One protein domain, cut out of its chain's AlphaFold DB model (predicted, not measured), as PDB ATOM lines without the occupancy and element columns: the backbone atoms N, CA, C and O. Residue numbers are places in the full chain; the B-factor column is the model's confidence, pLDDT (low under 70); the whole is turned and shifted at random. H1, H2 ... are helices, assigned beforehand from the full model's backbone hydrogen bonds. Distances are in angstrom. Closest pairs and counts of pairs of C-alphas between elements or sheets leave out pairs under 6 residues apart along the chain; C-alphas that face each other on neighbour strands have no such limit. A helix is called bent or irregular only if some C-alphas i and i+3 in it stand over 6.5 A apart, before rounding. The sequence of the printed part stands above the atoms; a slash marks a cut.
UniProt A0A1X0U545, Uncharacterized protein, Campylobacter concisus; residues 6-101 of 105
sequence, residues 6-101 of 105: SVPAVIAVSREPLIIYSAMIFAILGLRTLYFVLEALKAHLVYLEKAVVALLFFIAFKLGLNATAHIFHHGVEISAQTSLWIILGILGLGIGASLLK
ATOM      1  N   SER A   6      15.915  14.914 -12.319       77.06
ATOM      2  CA  SER A   6      16.196  14.896 -13.755       77.06
ATOM      3  C   SER A   6      17.613  15.362 -14.094       77.06
ATOM      4  O   SER A   6      18.156  14.949 -15.116       77.06
ATOM      5  N   VAL A   7      18.245  16.182 -13.241       80.81
ATOM      6  CA  VAL A   7      19.625  16.658 -13.458       80.81
ATOM      7  C   VAL A   7      20.645  15.505 -13.389       80.81
ATOM      8  O   VAL A   7      21.347  15.298 -14.383       80.81
ATOM      9  N   PRO A   8      20.718  14.695 -12.308       81.25
ATOM     10  CA  PRO A   8      21.564  13.503 -12.278       81.25
ATOM     11  C   PRO A   8      21.254  12.513 -13.404       81.25
ATOM     12  O   PRO A   8      22.177  11.941 -13.978       81.25
ATOM     13  N   ALA A   9      19.976  12.331 -13.754       84.75
ATOM     14  CA  ALA A   9      19.571  11.404 -14.808       84.75
ATOM     15  C   ALA A   9      20.101  11.815 -16.193       84.75
ATOM     16  O   ALA A   9      20.646  10.985 -16.920       84.75
ATOM     17  N   VAL A  10      19.999  13.098 -16.555       84.00
ATOM     18  CA  VAL A  10      20.489  13.605 -17.848       84.00
ATOM     19  C   VAL A  10      22.018  13.565 -17.921       84.00
ATOM     20  O   VAL A  10      22.557  13.175 -18.954       84.00
ATOM     21  N   ILE A  11      22.713  13.887 -16.824       84.31
ATOM     22  CA  ILE A  11      24.183  13.796 -16.735       84.31
ATOM     23  C   ILE A  11      24.665  12.336 -16.825       84.31
ATOM     24  O   ILE A  11      25.745  12.067 -17.350       84.31
ATOM     25  N   ALA A  12      23.875  11.376 -16.334       84.50
ATOM     26  CA  ALA A  12      24.203   9.955 -16.434       84.50
ATOM     27  C   ALA A  12      24.102   9.418 -17.874       84.50
ATOM     28  O   ALA A  12      24.860   8.520 -18.242       84.50
ATOM     29  N   VAL A  13      23.184   9.959 -18.684       84.62
ATOM     30  CA  VAL A  13      22.917   9.496 -20.058       84.62
ATOM     31  C   VAL A  13      23.736  10.258 -21.101       84.62
ATOM     32  O   VAL A  13      24.231   9.651 -22.049       84.62
ATOM     33  N   SER A  14      23.894  11.572 -20.941       88.06
ATOM     34  CA  SER A  14      24.623  12.425 -21.879       88.06
ATOM     35  C   SER A  14      25.794  13.114 -21.194       88.06
ATOM     36  O   SER A  14      25.671  13.630 -20.086       88.06
ATOM     37  N   ARG A  15      26.941  13.147 -21.880       85.19
ATOM     38  CA  ARG A  15      28.165  13.815 -21.407       85.19
ATOM     39  C   ARG A  15      28.456  15.120 -22.139       85.19
ATOM     40  O   ARG A  15      29.413  15.804 -21.788       85.19
ATOM     41  N   GLU A  16      27.658  15.461 -23.147       92.62
ATOM     42  CA  GLU A  16      27.841  16.663 -23.953       92.62
ATOM     43  C   GLU A  16      27.198  17.869 -23.259       92.62
ATOM     44  O   GLU A  16      25.966  17.954 -23.199       92.62
ATOM     45  N   PRO A  17      27.985  18.842 -22.762       87.44
ATOM     46  CA  PRO A  17      27.442  19.924 -21.946       87.44
ATOM     47  C   PRO A  17      26.401  20.765 -22.692       87.44
ATOM     48  O   PRO A  17      25.409  21.182 -22.100       87.44
ATOM     49  N   LEU A  18      26.578  20.971 -24.003       91.00
ATOM     50  CA  LEU A  18      25.640  21.730 -24.833       91.00
ATOM     51  C   LEU A  18      24.234  21.105 -24.838       91.00
ATOM     52  O   LEU A  18      23.242  21.826 -24.717       91.00
ATOM     53  N   ILE A  19      24.144  19.774 -24.933       89.88
ATOM     54  CA  ILE A  19      22.868  19.043 -24.927       89.88
ATOM     55  C   ILE A  19      22.204  19.166 -23.552       89.88
ATOM     56  O   ILE A  19      21.012  19.446 -23.463       89.88
ATOM     57  N   ILE A  20      22.984  19.031 -22.476       89.44
ATOM     58  CA  ILE A  20      22.481  19.139 -21.099       89.44
ATOM     59  C   ILE A  20      21.923  20.546 -20.844       89.44
ATOM     60  O   ILE A  20      20.777  20.690 -20.422       89.44
ATOM     61  N   TYR A  21      22.699  21.595 -21.134       89.06
ATOM     62  CA  TYR A  21      22.281  22.973 -20.865       89.06
ATOM     63  C   TYR A  21      21.096  23.407 -21.730       89.06
ATOM     64  O   TYR A  21      20.158  24.008 -21.208       89.06
ATOM     65  N   SER A  22      21.103  23.085 -23.025       91.62
ATOM     66  CA  SER A  22      19.991  23.433 -23.917       91.62
ATOM     67  C   SER A  22      18.685  22.746 -23.505       91.62
ATOM     68  O   SER A  22      17.655  23.416 -23.423       91.62
ATOM     69  N   ALA A  23      18.727  21.457 -23.148       88.44
ATOM     70  CA  ALA A  23      17.564  20.721 -22.659       88.44
ATOM     71  C   ALA A  23      17.013  21.300 -21.345       88.44
ATOM     72  O   ALA A  23      15.801  21.473 -21.207       88.44
ATOM     73  N   MET A  24      17.887  21.645 -20.391       87.75
ATOM     74  CA  MET A  24      17.466  22.226 -19.109       87.75
ATOM     75  C   MET A  24      16.871  23.628 -19.275       87.75
ATOM     76  O   MET A  24      15.846  23.936 -18.666       87.75
ATOM     77  N   ILE A  25      17.466  24.470 -20.125       89.00
ATOM     78  CA  ILE A  25      16.928  25.803 -20.427       89.00
ATOM     79  C   ILE A  25      15.550  25.670 -21.083       89.00
ATOM     80  O   ILE A  25      14.604  26.321 -20.643       89.00
ATOM     81  N   PHE A  26      15.398  24.789 -22.075       87.62
ATOM     82  CA  PHE A  26      14.111  24.551 -22.731       87.62
ATOM     83  C   PHE A  26      13.035  24.045 -21.753       87.62
ATOM     84  O   PHE A  26      11.901  24.524 -21.785       87.62
ATOM     85  N   ALA A  27      13.401  23.154 -20.825       84.88
ATOM     86  CA  ALA A  27      12.500  22.666 -19.781       84.88
ATOM     87  C   ALA A  27      11.994  23.793 -18.859       84.88
ATOM     88  O   ALA A  27      10.813  23.829 -18.514       84.88
ATOM     89  N   ILE A  28      12.860  24.746 -18.494       86.12
ATOM     90  CA  ILE A  28      12.482  25.898 -17.660       86.12
ATOM     91  C   ILE A  28      11.606  26.891 -18.441       86.12
ATOM     92  O   ILE A  28      10.665  27.449 -17.877       86.12
ATOM     93  N   LEU A  29      11.861  27.100 -19.737       89.25
ATOM     94  CA  LEU A  29      11.079  28.027 -20.568       89.25
ATOM     95  C   LEU A  29       9.598  27.621 -20.683       89.25
ATOM     96  O   LEU A  29       8.724  28.487 -20.682       89.25
ATOM     97  N   GLY A  30       9.298  26.318 -20.719       86.38
ATOM     98  CA  GLY A  30       7.925  25.790 -20.748       86.38
ATOM     99  C   GLY A  30       7.219  25.735 -19.386       86.38
ATOM    100  O   GLY A  30       6.057  25.340 -19.298       86.38
ATOM    101  N   LEU A  31       7.892  26.119 -18.302       84.81
ATOM    102  CA  LEU A  31       7.446  25.801 -16.949       84.81
ATOM    103  C   LEU A  31       6.198  26.594 -16.512       84.81
ATOM    104  O   LEU A  31       5.376  26.076 -15.762       84.81
ATOM    105  N   ARG A  32       6.007  27.829 -17.001       85.19
ATOM    106  CA  ARG A  32       4.838  28.657 -16.632       85.19
ATOM    107  C   ARG A  32       3.515  28.044 -17.101       85.19
ATOM    108  O   ARG A  32       2.552  28.044 -16.343       85.19
ATOM    109  N   THR A  33       3.451  27.551 -18.335       85.88
ATOM    110  CA  THR A  33       2.231  26.929 -18.873       85.88
ATOM    111  C   THR A  33       1.987  25.569 -18.226       85.88
ATOM    112  O   THR A  33       0.849  25.248 -17.889       85.88
ATOM    113  N   LEU A  34       3.055  24.809 -17.965       85.94
ATOM    114  CA  LEU A  34       2.963  23.524 -17.282       85.94
ATOM    115  C   LEU A  34       2.518  23.666 -15.822       85.94
ATOM    116  O   LEU A  34       1.758  22.825 -15.362       85.94
ATOM    117  N   TYR A  35       2.920  24.725 -15.107       83.38
ATOM    118  CA  TYR A  35       2.457  24.959 -13.734       83.38
ATOM    119  C   TYR A  35       0.943  25.138 -13.648       83.38
ATOM    120  O   TYR A  35       0.328  24.553 -12.765       83.38
ATOM    121  N   PHE A  36       0.339  25.880 -14.578       84.25
ATOM    122  CA  PHE A  36      -1.114  26.063 -14.610       84.25
ATOM    123  C   PHE A  36      -1.852  24.744 -14.886       84.25
ATOM    124  O   PHE A  36      -2.828  24.407 -14.220       84.25
ATOM    125  N   VAL A  37      -1.348  23.953 -15.837       85.88
ATOM    126  CA  VAL A  37      -1.895  22.618 -16.131       85.88
ATOM    127  C   VAL A  37      -1.715  21.675 -14.943       85.88
ATOM    128  O   VAL A  37      -2.624  20.922 -14.610       85.88
ATOM    129  N   LEU A  38      -0.555  21.716 -14.289       83.62
ATOM    130  CA  LEU A  38      -0.249  20.894 -13.126       83.62
ATOM    131  C   LEU A  38      -1.147  21.245 -11.943       83.62
ATOM    132  O   LEU A  38      -1.586  20.340 -11.249       83.62
ATOM    133  N   GLU A  39      -1.423  22.525 -11.713       82.12
ATOM    134  CA  GLU A  39      -2.334  22.980 -10.662       82.12
ATOM    135  C   GLU A  39      -3.742  22.403 -10.869       82.12
ATOM    136  O   GLU A  39      -4.302  21.814  -9.945       82.12
ATOM    137  N   ALA A  40      -4.256  22.449 -12.102       80.38
ATOM    138  CA  ALA A  40      -5.520  21.804 -12.458       80.38
ATOM    139  C   ALA A  40      -5.454  20.272 -12.315       80.38
ATOM    140  O   ALA A  40      -6.369  19.651 -11.781       80.38
ATOM    141  N   LEU A  41      -4.356  19.642 -12.743       79.38
ATOM    142  CA  LEU A  41      -4.186  18.189 -12.671       79.38
ATOM    143  C   LEU A  41      -4.049  17.685 -11.227       79.38
ATOM    144  O   LEU A  41      -4.540  16.606 -10.906       79.38
ATOM    145  N   LYS A  42      -3.416  18.466 -10.345       74.94
ATOM    146  CA  LYS A  42      -3.217  18.124  -8.931       74.94
ATOM    147  C   LYS A  42      -4.545  17.965  -8.194       74.94
ATOM    148  O   LYS A  42      -4.643  17.097  -7.335       74.94
ATOM    149  N   ALA A  43      -5.567  18.731  -8.581       71.06
ATOM    150  CA  ALA A  43      -6.924  18.576  -8.062       71.06
ATOM    151  C   ALA A  43      -7.558  17.220  -8.435       71.06
ATOM    152  O   ALA A  43      -8.363  16.689  -7.680       71.06
ATOM    153  N   HIS A  44      -7.172  16.623  -9.566       69.94
ATOM    154  CA  HIS A  44      -7.715  15.341 -10.033       69.94
ATOM    155  C   HIS A  44      -6.854  14.123  -9.655       69.94
ATOM    156  O   HIS A  44      -7.350  12.996  -9.651       69.94
ATOM    157  N   LEU A  45      -5.567  14.319  -9.343       70.94
ATOM    158  CA  LEU A  45      -4.585  13.247  -9.115       70.94
ATOM    159  C   LEU A  45      -4.161  13.089  -7.641       70.94
ATOM    160  O   LEU A  45      -3.005  12.786  -7.341       70.94
ATOM    161  N   VAL A  46      -5.099  13.249  -6.704       73.88
ATOM    162  CA  VAL A  46      -4.840  13.199  -5.247       73.88
ATOM    163  C   VAL A  46      -4.215  11.868  -4.801       73.88
ATOM    164  O   VAL A  46      -3.325  11.828  -3.950       73.88
ATOM    165  N   TYR A  47      -4.646  10.755  -5.393       74.00
ATOM    166  CA  TYR A  47      -4.143   9.425  -5.041       74.00
ATOM    167  C   TYR A  47      -2.820   9.070  -5.719       74.00
ATOM    168  O   TYR A  47      -2.125   8.158  -5.260       74.00
ATOM    169  N   LEU A  48      -2.434   9.809  -6.765       77.56
ATOM    170  CA  LEU A  48      -1.170   9.579  -7.453       77.56
ATOM    171  C   LEU A  48       0.016   9.860  -6.525       77.56
ATOM    172  O   LEU A  48       0.971   9.091  -6.517       77.56
ATOM    173  N   GLU A  49      -0.062  10.898  -5.687       77.75
ATOM    174  CA  GLU A  49       1.001  11.220  -4.726       77.75
ATOM    175  C   GLU A  49       1.260  10.048  -3.764       77.75
ATOM    176  O   GLU A  49       2.402   9.620  -3.593       77.75
ATOM    177  N   LYS A  50       0.197   9.438  -3.222       82.25
ATOM    178  CA  LYS A  50       0.296   8.262  -2.337       82.25
ATOM    179  C   LYS A  50       0.901   7.052  -3.056       82.25
ATOM    180  O   LYS A  50       1.743   6.356  -2.488       82.25
ATOM    181  N   ALA A  51       0.506   6.815  -4.308       81.38
ATOM    182  CA  ALA A  51       1.048   5.728  -5.120       81.38
ATOM    183  C   ALA A  51       2.540   5.929  -5.432       81.38
ATOM    184  O   ALA A  51       3.319   4.981  -5.342       81.38
ATOM    185  N   VAL A  52       2.956   7.162  -5.734       82.00
ATOM    186  CA  VAL A  52       4.363   7.511  -5.982       82.00
ATOM    187  C   VAL A  52       5.201   7.355  -4.715       82.00
ATOM    188  O   VAL A  52       6.296   6.804  -4.789       82.00
ATOM    189  N   VAL A  53       4.698   7.754  -3.544       84.62
ATOM    190  CA  VAL A  53       5.400   7.526  -2.266       84.62
ATOM    191  C   VAL A  53       5.607   6.029  -2.011       84.62
ATOM    192  O   VAL A  53       6.720   5.610  -1.687       84.62
ATOM    193  N   ALA A  54       4.575   5.204  -2.220       84.06
ATOM    194  CA  ALA A  54       4.693   3.749  -2.107       84.06
ATOM    195  C   ALA A  54       5.707   3.174  -3.115       84.06
ATOM    196  O   ALA A  54       6.513   2.306  -2.771       84.06
ATOM    197  N   LEU A  55       5.714   3.700  -4.342       85.50
ATOM    198  CA  LEU A  55       6.654   3.313  -5.387       85.50
ATOM    199  C   LEU A  55       8.102   3.664  -5.022       85.50
ATOM    200  O   LEU A  55       8.991   2.833  -5.187       85.50
ATOM    201  N   LEU A  56       8.346   4.868  -4.501       84.94
ATOM    202  CA  LEU A  56       9.669   5.307  -4.059       84.94
ATOM    203  C   LEU A  56      10.190   4.431  -2.920       84.94
ATOM    204  O   LEU A  56      11.356   4.039  -2.940       84.94
ATOM    205  N   PHE A  57       9.324   4.059  -1.976       87.06
ATOM    206  CA  PHE A  57       9.683   3.138  -0.899       87.06
ATOM    207  C   PHE A  57      10.057   1.752  -1.442       87.06
ATOM    208  O   PHE A  57      11.077   1.180  -1.052       87.06
ATOM    209  N   PHE A  58       9.285   1.236  -2.405       82.56
ATOM    210  CA  PHE A  58       9.587  -0.023  -3.086       82.56
ATOM    211  C   PHE A  58      10.924   0.029  -3.844       82.56
ATOM    212  O   PHE A  58      11.737  -0.888  -3.722       82.56
ATOM    213  N   ILE A  59      11.188   1.103  -4.594       82.19
ATOM    214  CA  ILE A  59      12.442   1.282  -5.343       82.19
ATOM    215  C   ILE A  59      13.633   1.398  -4.386       82.19
ATOM    216  O   ILE A  59      14.658   0.759  -4.625       82.19
ATOM    217  N   ALA A  60      13.503   2.157  -3.294       81.62
ATOM    218  CA  ALA A  60      14.541   2.283  -2.275       81.62
ATOM    219  C   ALA A  60      14.872   0.924  -1.639       81.62
ATOM    220  O   ALA A  60      16.043   0.553  -1.543       81.62
ATOM    221  N   PHE A  61      13.847   0.146  -1.283       83.31
ATOM    222  CA  PHE A  61      14.020  -1.201  -0.744       83.31
ATOM    223  C   PHE A  61      14.686  -2.138  -1.759       83.31
ATOM    224  O   PHE A  61      15.655  -2.819  -1.430       83.31
ATOM    225  N   LYS A  62      14.237  -2.119  -3.020       75.88
ATOM    226  CA  LYS A  62      14.846  -2.896  -4.108       75.88
ATOM    227  C   LYS A  62      16.323  -2.541  -4.298       75.88
ATOM    228  O   LYS A  62      17.142  -3.441  -4.461       75.88
ATOM    229  N   LEU A  63      16.669  -1.253  -4.302       74.44
ATOM    230  CA  LEU A  63      18.046  -0.799  -4.500       74.44
ATOM    231  C   LEU A  63      18.943  -1.200  -3.320       74.44
ATOM    232  O   LEU A  63      20.056  -1.668  -3.543       74.44
ATOM    233  N   GLY A  64      18.440  -1.098  -2.085       74.81
ATOM    234  CA  GLY A  64      19.139  -1.560  -0.883       74.81
ATOM    235  C   GLY A  64      19.351  -3.077  -0.856       74.81
ATOM    236  O   GLY A  64      20.448  -3.542  -0.542       74.81
ATOM    237  N   LEU A  65      18.339  -3.855  -1.256       72.06
ATOM    238  CA  LEU A  65      18.464  -5.305  -1.411       72.06
ATOM    239  C   LEU A  65      19.469  -5.680  -2.500       72.06
ATOM    240  O   LEU A  65      20.277  -6.571  -2.277       72.06
ATOM    241  N   ASN A  66      19.464  -4.991  -3.644       66.75
ATOM    242  CA  ASN A  66      20.420  -5.242  -4.725       66.75
ATOM    243  C   ASN A  66      21.861  -4.926  -4.279       66.75
ATOM    244  O   ASN A  66      22.758  -5.752  -4.437       66.75
ATOM    245  N   ALA A  67      22.068  -3.787  -3.614       65.44
ATOM    246  CA  ALA A  67      23.366  -3.429  -3.046       65.44
ATOM    247  C   ALA A  67      23.847  -4.455  -2.001       65.44
ATOM    248  O   ALA A  67      25.018  -4.820  -1.988       65.44
ATOM    249  N   THR A  68      22.943  -4.971  -1.164       61.56
ATOM    250  CA  THR A  68      23.267  -5.990  -0.151       61.56
ATOM    251  C   THR A  68      23.529  -7.361  -0.788       61.56
ATOM    252  O   THR A  68      24.472  -8.046  -0.404       61.56
ATOM    253  N   ALA A  69      22.764  -7.750  -1.810       59.66
ATOM    254  CA  ALA A  69      22.958  -8.996  -2.553       59.66
ATOM    255  C   ALA A  69      24.311  -9.026  -3.285       59.66
ATOM    256  O   ALA A  69      24.996 -10.050  -3.265       59.66
ATOM    257  N   HIS A  70      24.740  -7.888  -3.845       54.94
ATOM    258  CA  HIS A  70      26.062  -7.735  -4.462       54.94
ATOM    259  C   HIS A  70      27.214  -7.842  -3.440       54.94
ATOM    260  O   HIS A  70      28.323  -8.226  -3.801       54.94
ATOM    261  N   ILE A  71      26.970  -7.527  -2.161       56.09
ATOM    262  CA  ILE A  71      27.963  -7.633  -1.075       56.09
ATOM    263  C   ILE A  71      27.996  -9.049  -0.461       56.09
ATOM    264  O   ILE A  71      29.058  -9.508  -0.053       56.09
ATOM    265  N   PHE A  72      26.862  -9.762  -0.413       56.19
ATOM    266  CA  PHE A  72      26.716 -11.045   0.301       56.19
ATOM    267  C   PHE A  72      26.660 -12.307  -0.590       56.19
ATOM    268  O   PHE A  72      26.367 -13.391  -0.084       56.19
ATOM    269  N   HIS A  73      26.952 -12.214  -1.895       52.88
ATOM    270  CA  HIS A  73      27.011 -13.347  -2.847       52.88
ATOM    271  C   HIS A  73      25.763 -14.264  -2.899       52.88
ATOM    272  O   HIS A  73      25.802 -15.332  -3.507       52.88
ATOM    273  N   HIS A  74      24.635 -13.866  -2.307       51.97
ATOM    274  CA  HIS A  74      23.352 -14.541  -2.492       51.97
ATOM    275  C   HIS A  74      22.672 -13.938  -3.722       51.97
ATOM    276  O   HIS A  74      22.063 -12.872  -3.655       51.97
ATOM    277  N   GLY A  75      22.832 -14.620  -4.859       48.41
ATOM    278  CA  GLY A  75      22.359 -14.234  -6.191       48.41
ATOM    279  C   GLY A  75      20.840 -14.257  -6.358       48.41
ATOM    280  O   GLY A  75      20.318 -14.989  -7.194       48.41
ATOM    281  N   VAL A  76      20.120 -13.442  -5.591       54.19
ATOM    282  CA  VAL A  76      18.730 -13.097  -5.905       54.19
ATOM    283  C   VAL A  76      18.753 -11.795  -6.695       54.19
ATOM    284  O   VAL A  76      18.492 -10.710  -6.177       54.19
ATOM    285  N   GLU A  77      19.112 -11.898  -7.974       54.59
ATOM    286  CA  GLU A  77      18.924 -10.799  -8.911       54.59
ATOM    287  C   GLU A  77      17.422 -10.559  -9.059       54.59
ATOM    288  O   GLU A  77      16.696 -11.342  -9.676       54.59
ATOM    289  N   ILE A  78      16.924  -9.464  -8.484       56.56
ATOM    290  CA  ILE A  78      15.589  -8.983  -8.831       56.56
ATOM    291  C   ILE A  78      15.672  -8.508 -10.280       56.56
ATOM    292  O   ILE A  78      16.051  -7.364 -10.551       56.56
ATOM    293  N   SER A  79      15.327  -9.414 -11.199       65.50
ATOM    294  CA  SER A  79      15.292  -9.147 -12.632       65.50
ATOM    295  C   SER A  79      14.539  -7.847 -12.901       65.50
ATOM    296  O   SER A  79      13.473  -7.577 -12.326       65.50
ATOM    297  N   ALA A  80      15.097  -7.030 -13.795       68.69
ATOM    298  CA  ALA A  80      14.491  -5.778 -14.233       68.69
ATOM    299  C   ALA A  80      13.032  -5.980 -14.676       68.69
ATOM    300  O   ALA A  80      12.186  -5.122 -14.433       68.69
ATOM    301  N   GLN A  81      12.727  -7.158 -15.224       74.12
ATOM    302  CA  GLN A  81      11.408  -7.540 -15.710       74.12
ATOM    303  C   GLN A  81      10.374  -7.691 -14.580       74.12
ATOM    304  O   GLN A  81       9.274  -7.154 -14.684       74.12
ATOM    305  N   THR A  82      10.724  -8.328 -13.457       75.38
ATOM    306  CA  THR A  82       9.829  -8.459 -12.289       75.38
ATOM    307  C   THR A  82       9.554  -7.104 -11.647       75.38
ATOM    308  O   THR A  82       8.422  -6.782 -11.290       75.38
ATOM    309  N   SER A  83      10.587  -6.267 -11.550       72.75
ATOM    310  CA  SER A  83      10.434  -4.904 -11.045       72.75
ATOM    311  C   SER A  83       9.532  -4.059 -11.936       72.75
ATOM    312  O   SER A  83       8.764  -3.263 -11.408       72.75
ATOM    313  N   LEU A  84       9.624  -4.220 -13.257       78.94
ATOM    314  CA  LEU A  84       8.784  -3.497 -14.205       78.94
ATOM    315  C   LEU A  84       7.304  -3.822 -13.985       78.94
ATOM    316  O   LEU A  84       6.489  -2.907 -13.906       78.94
ATOM    317  N   TRP A  85       6.967  -5.102 -13.811       83.88
ATOM    318  CA  TRP A  85       5.594  -5.529 -13.531       83.88
ATOM    319  C   TRP A  85       5.053  -4.975 -12.212       83.88
ATOM    320  O   TRP A  85       3.910  -4.526 -12.165       83.88
ATOM    321  N   ILE A  86       5.871  -4.945 -11.158       80.56
ATOM    322  CA  ILE A  86       5.467  -4.380  -9.861       80.56
ATOM    323  C   ILE A  86       5.242  -2.867  -9.974       80.56
ATOM    324  O   ILE A  86       4.226  -2.362  -9.501       80.56
ATOM    325  N   ILE A  87       6.151  -2.152 -10.644       83.56
ATOM    326  CA  ILE A  87       6.020  -0.709 -10.888       83.56
ATOM    327  C   ILE A  87       4.737  -0.426 -11.676       83.56
ATOM    328  O   ILE A  87       3.955   0.428 -11.266       83.56
ATOM    329  N   LEU A  88       4.483  -1.171 -12.757       85.81
ATOM    330  CA  LEU A  88       3.263  -1.039 -13.558       85.81
ATOM    331  C   LEU A  88       1.997  -1.318 -12.745       85.81
ATOM    332  O   LEU A  88       1.023  -0.582 -12.883       85.81
ATOM    333  N   GLY A  89       2.006  -2.335 -11.882       86.50
ATOM    334  CA  GLY A  89       0.874  -2.650 -11.010       86.50
ATOM    335  C   GLY A  89       0.569  -1.531 -10.013       86.50
ATOM    336  O   GLY A  89      -0.581  -1.114  -9.891       86.50
ATOM    337  N   ILE A  90       1.597  -0.998  -9.345       83.12
ATOM    338  CA  ILE A  90       1.450   0.105  -8.380       83.12
ATOM    339  C   ILE A  90       0.970   1.379  -9.086       83.12
ATOM    340  O   ILE A  90       0.045   2.033  -8.604       83.12
ATOM    341  N   LEU A  91       1.556   1.716 -10.239       83.50
ATOM    342  CA  LEU A  91       1.167   2.906 -10.996       83.50
ATOM    343  C   LEU A  91      -0.259   2.773 -11.545       83.50
ATOM    344  O   LEU A  91      -1.051   3.703 -11.432       83.50
ATOM    345  N   GLY A  92      -0.596   1.606 -12.098       85.06
ATOM    346  CA  GLY A  92      -1.922   1.310 -12.633       85.06
ATOM    347  C   GLY A  92      -3.006   1.369 -11.559       85.06
ATOM    348  O   GLY A  92      -4.046   1.983 -11.782       85.06
ATOM    349  N   LEU A  93      -2.743   0.814 -10.370       84.88
ATOM    350  CA  LEU A  93      -3.640   0.937  -9.219       84.88
ATOM    351  C   LEU A  93      -3.761   2.384  -8.736       84.88
ATOM    352  O   LEU A  93      -4.867   2.823  -8.444       84.88
ATOM    353  N   GLY A  94      -2.660   3.137  -8.688       81.50
ATOM    354  CA  GLY A  94      -2.670   4.549  -8.301       81.50
ATOM    355  C   GLY A  94      -3.499   5.418  -9.246       81.50
ATOM    356  O   GLY A  94      -4.340   6.195  -8.798       81.50
ATOM    357  N   ILE A  95      -3.312   5.241 -10.556       80.88
ATOM    358  CA  ILE A  95      -4.076   5.946 -11.594       80.88
ATOM    359  C   ILE A  95      -5.542   5.504 -11.564       80.88
ATOM    360  O   ILE A  95      -6.434   6.348 -11.547       80.88
ATOM    361  N   GLY A  96      -5.805   4.196 -11.504       82.81
ATOM    362  CA  GLY A  96      -7.159   3.646 -11.448       82.81
ATOM    363  C   GLY A  96      -7.936   4.122 -10.220       82.81
ATOM    364  O   GLY A  96      -9.065   4.582 -10.356       82.81
ATOM    365  N   ALA A  97      -7.318   4.097  -9.037       81.31
ATOM    366  CA  ALA A  97      -7.916   4.622  -7.810       81.31
ATOM    367  C   ALA A  97      -8.188   6.130  -7.906       81.31
ATOM    368  O   ALA A  97      -9.248   6.583  -7.480       81.31
ATOM    369  N   SER A  98      -7.278   6.890  -8.525       75.56
ATOM    370  CA  SER A  98      -7.451   8.331  -8.717       75.56
ATOM    371  C   SER A  98      -8.573   8.687  -9.698       75.56
ATOM    372  O   SER A  98      -9.206   9.724  -9.534       75.56
ATOM    373  N   LEU A  99      -8.828   7.846 -10.707       74.50
ATOM    374  CA  LEU A  99      -9.906   8.050 -11.683       74.50
ATOM    375  C   LEU A  99     -11.268   7.553 -11.177       74.50
ATOM    376  O   LEU A  99     -12.287   8.164 -11.481       74.50
ATOM    377  N   LEU A 100     -11.296   6.448 -10.420       76.56
ATOM    378  CA  LEU A 100     -12.532   5.857  -9.887       76.56
ATOM    379  C   LEU A 100     -13.084   6.624  -8.682       76.56
ATOM    380  O   LEU A 100     -14.295   6.632  -8.470       76.56
ATOM    381  N   LYS A 101     -12.211   7.259  -7.895       64.81
ATOM    382  CA  LYS A 101     -12.601   8.093  -6.761       64.81
ATOM    383  C   LYS A 101     -11.920   9.460  -6.876       64.81
ATOM    384  O   LYS A 101     -10.904   9.691  -6.219       64.81
TER     385      LYS A 101
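This is residues 6 to 101 of the 105 residues of an uncharacterized protein of Campylobacter concisus (UniProt A0A1X0U545). An open, flat C of five helices: H1 and H2 at one end, H3 along the curve, and a long helical hairpin of H4 and H5 as the other side, with the space between H1 and the hairpin empty. The hairpin is joined only along part of its length, where the start of H4 meets H5, and it spreads toward the link of residues 73 to 79. The printed part has 96 residues, with H1 to H5 in that order along the chain and no named strand; the class is all helix. It is loose, with a radius of gyration of the C-alphas of 17.9 A and spans of 50 by 45 by 17 A.

H1 is residues 6 to 13, beginning at C-alpha 6 (16.196, 14.896, -13.755). H2 is residues 17 to 29, 18.3 A long, and H3 is residues 31 to 44, 19.7 A. H4, residues 46 to 72, is the longest at 40.2 A. It is neither bent nor irregular, but only just: C-alphas 46 and 49 are 6.2 A apart. H5, residues 80 to 100, is 29.7 A long and ends at C-alpha 100 (-12.532, 5.857, -9.887).

H1 and H2 are close but not clearly touching; their closest C-alphas, of Val 10 and Ile 20, are 6.7 A apart. They run opposite ways at a shallow tilt of 27 degrees. H2 and H3 meet only through their link, as do H3 and H4. H4 touches H5 with residues 46 to 55 alone, the closest C-alphas being those of Ala 51 and Gly 94 at 5.0 A. This hairpin runs opposite ways at a shallow tilt of 14 degrees. H1 is apart from H4 and H5. In H1, H2 and H5 each O i to N i+4 pair is within hydrogen-bond range; H3 has 7 of 10 and H4 22 of 23.

The C-alphas of Thr 33 and His 73, the two farthest apart, are 49.9 A apart. The printed part has no cut, and no link is long. Residues 12 to 18 and 25 to 43 stand free. The model's pLDDT is under 70 at residue 44, residues 66 to 80 and residue 101.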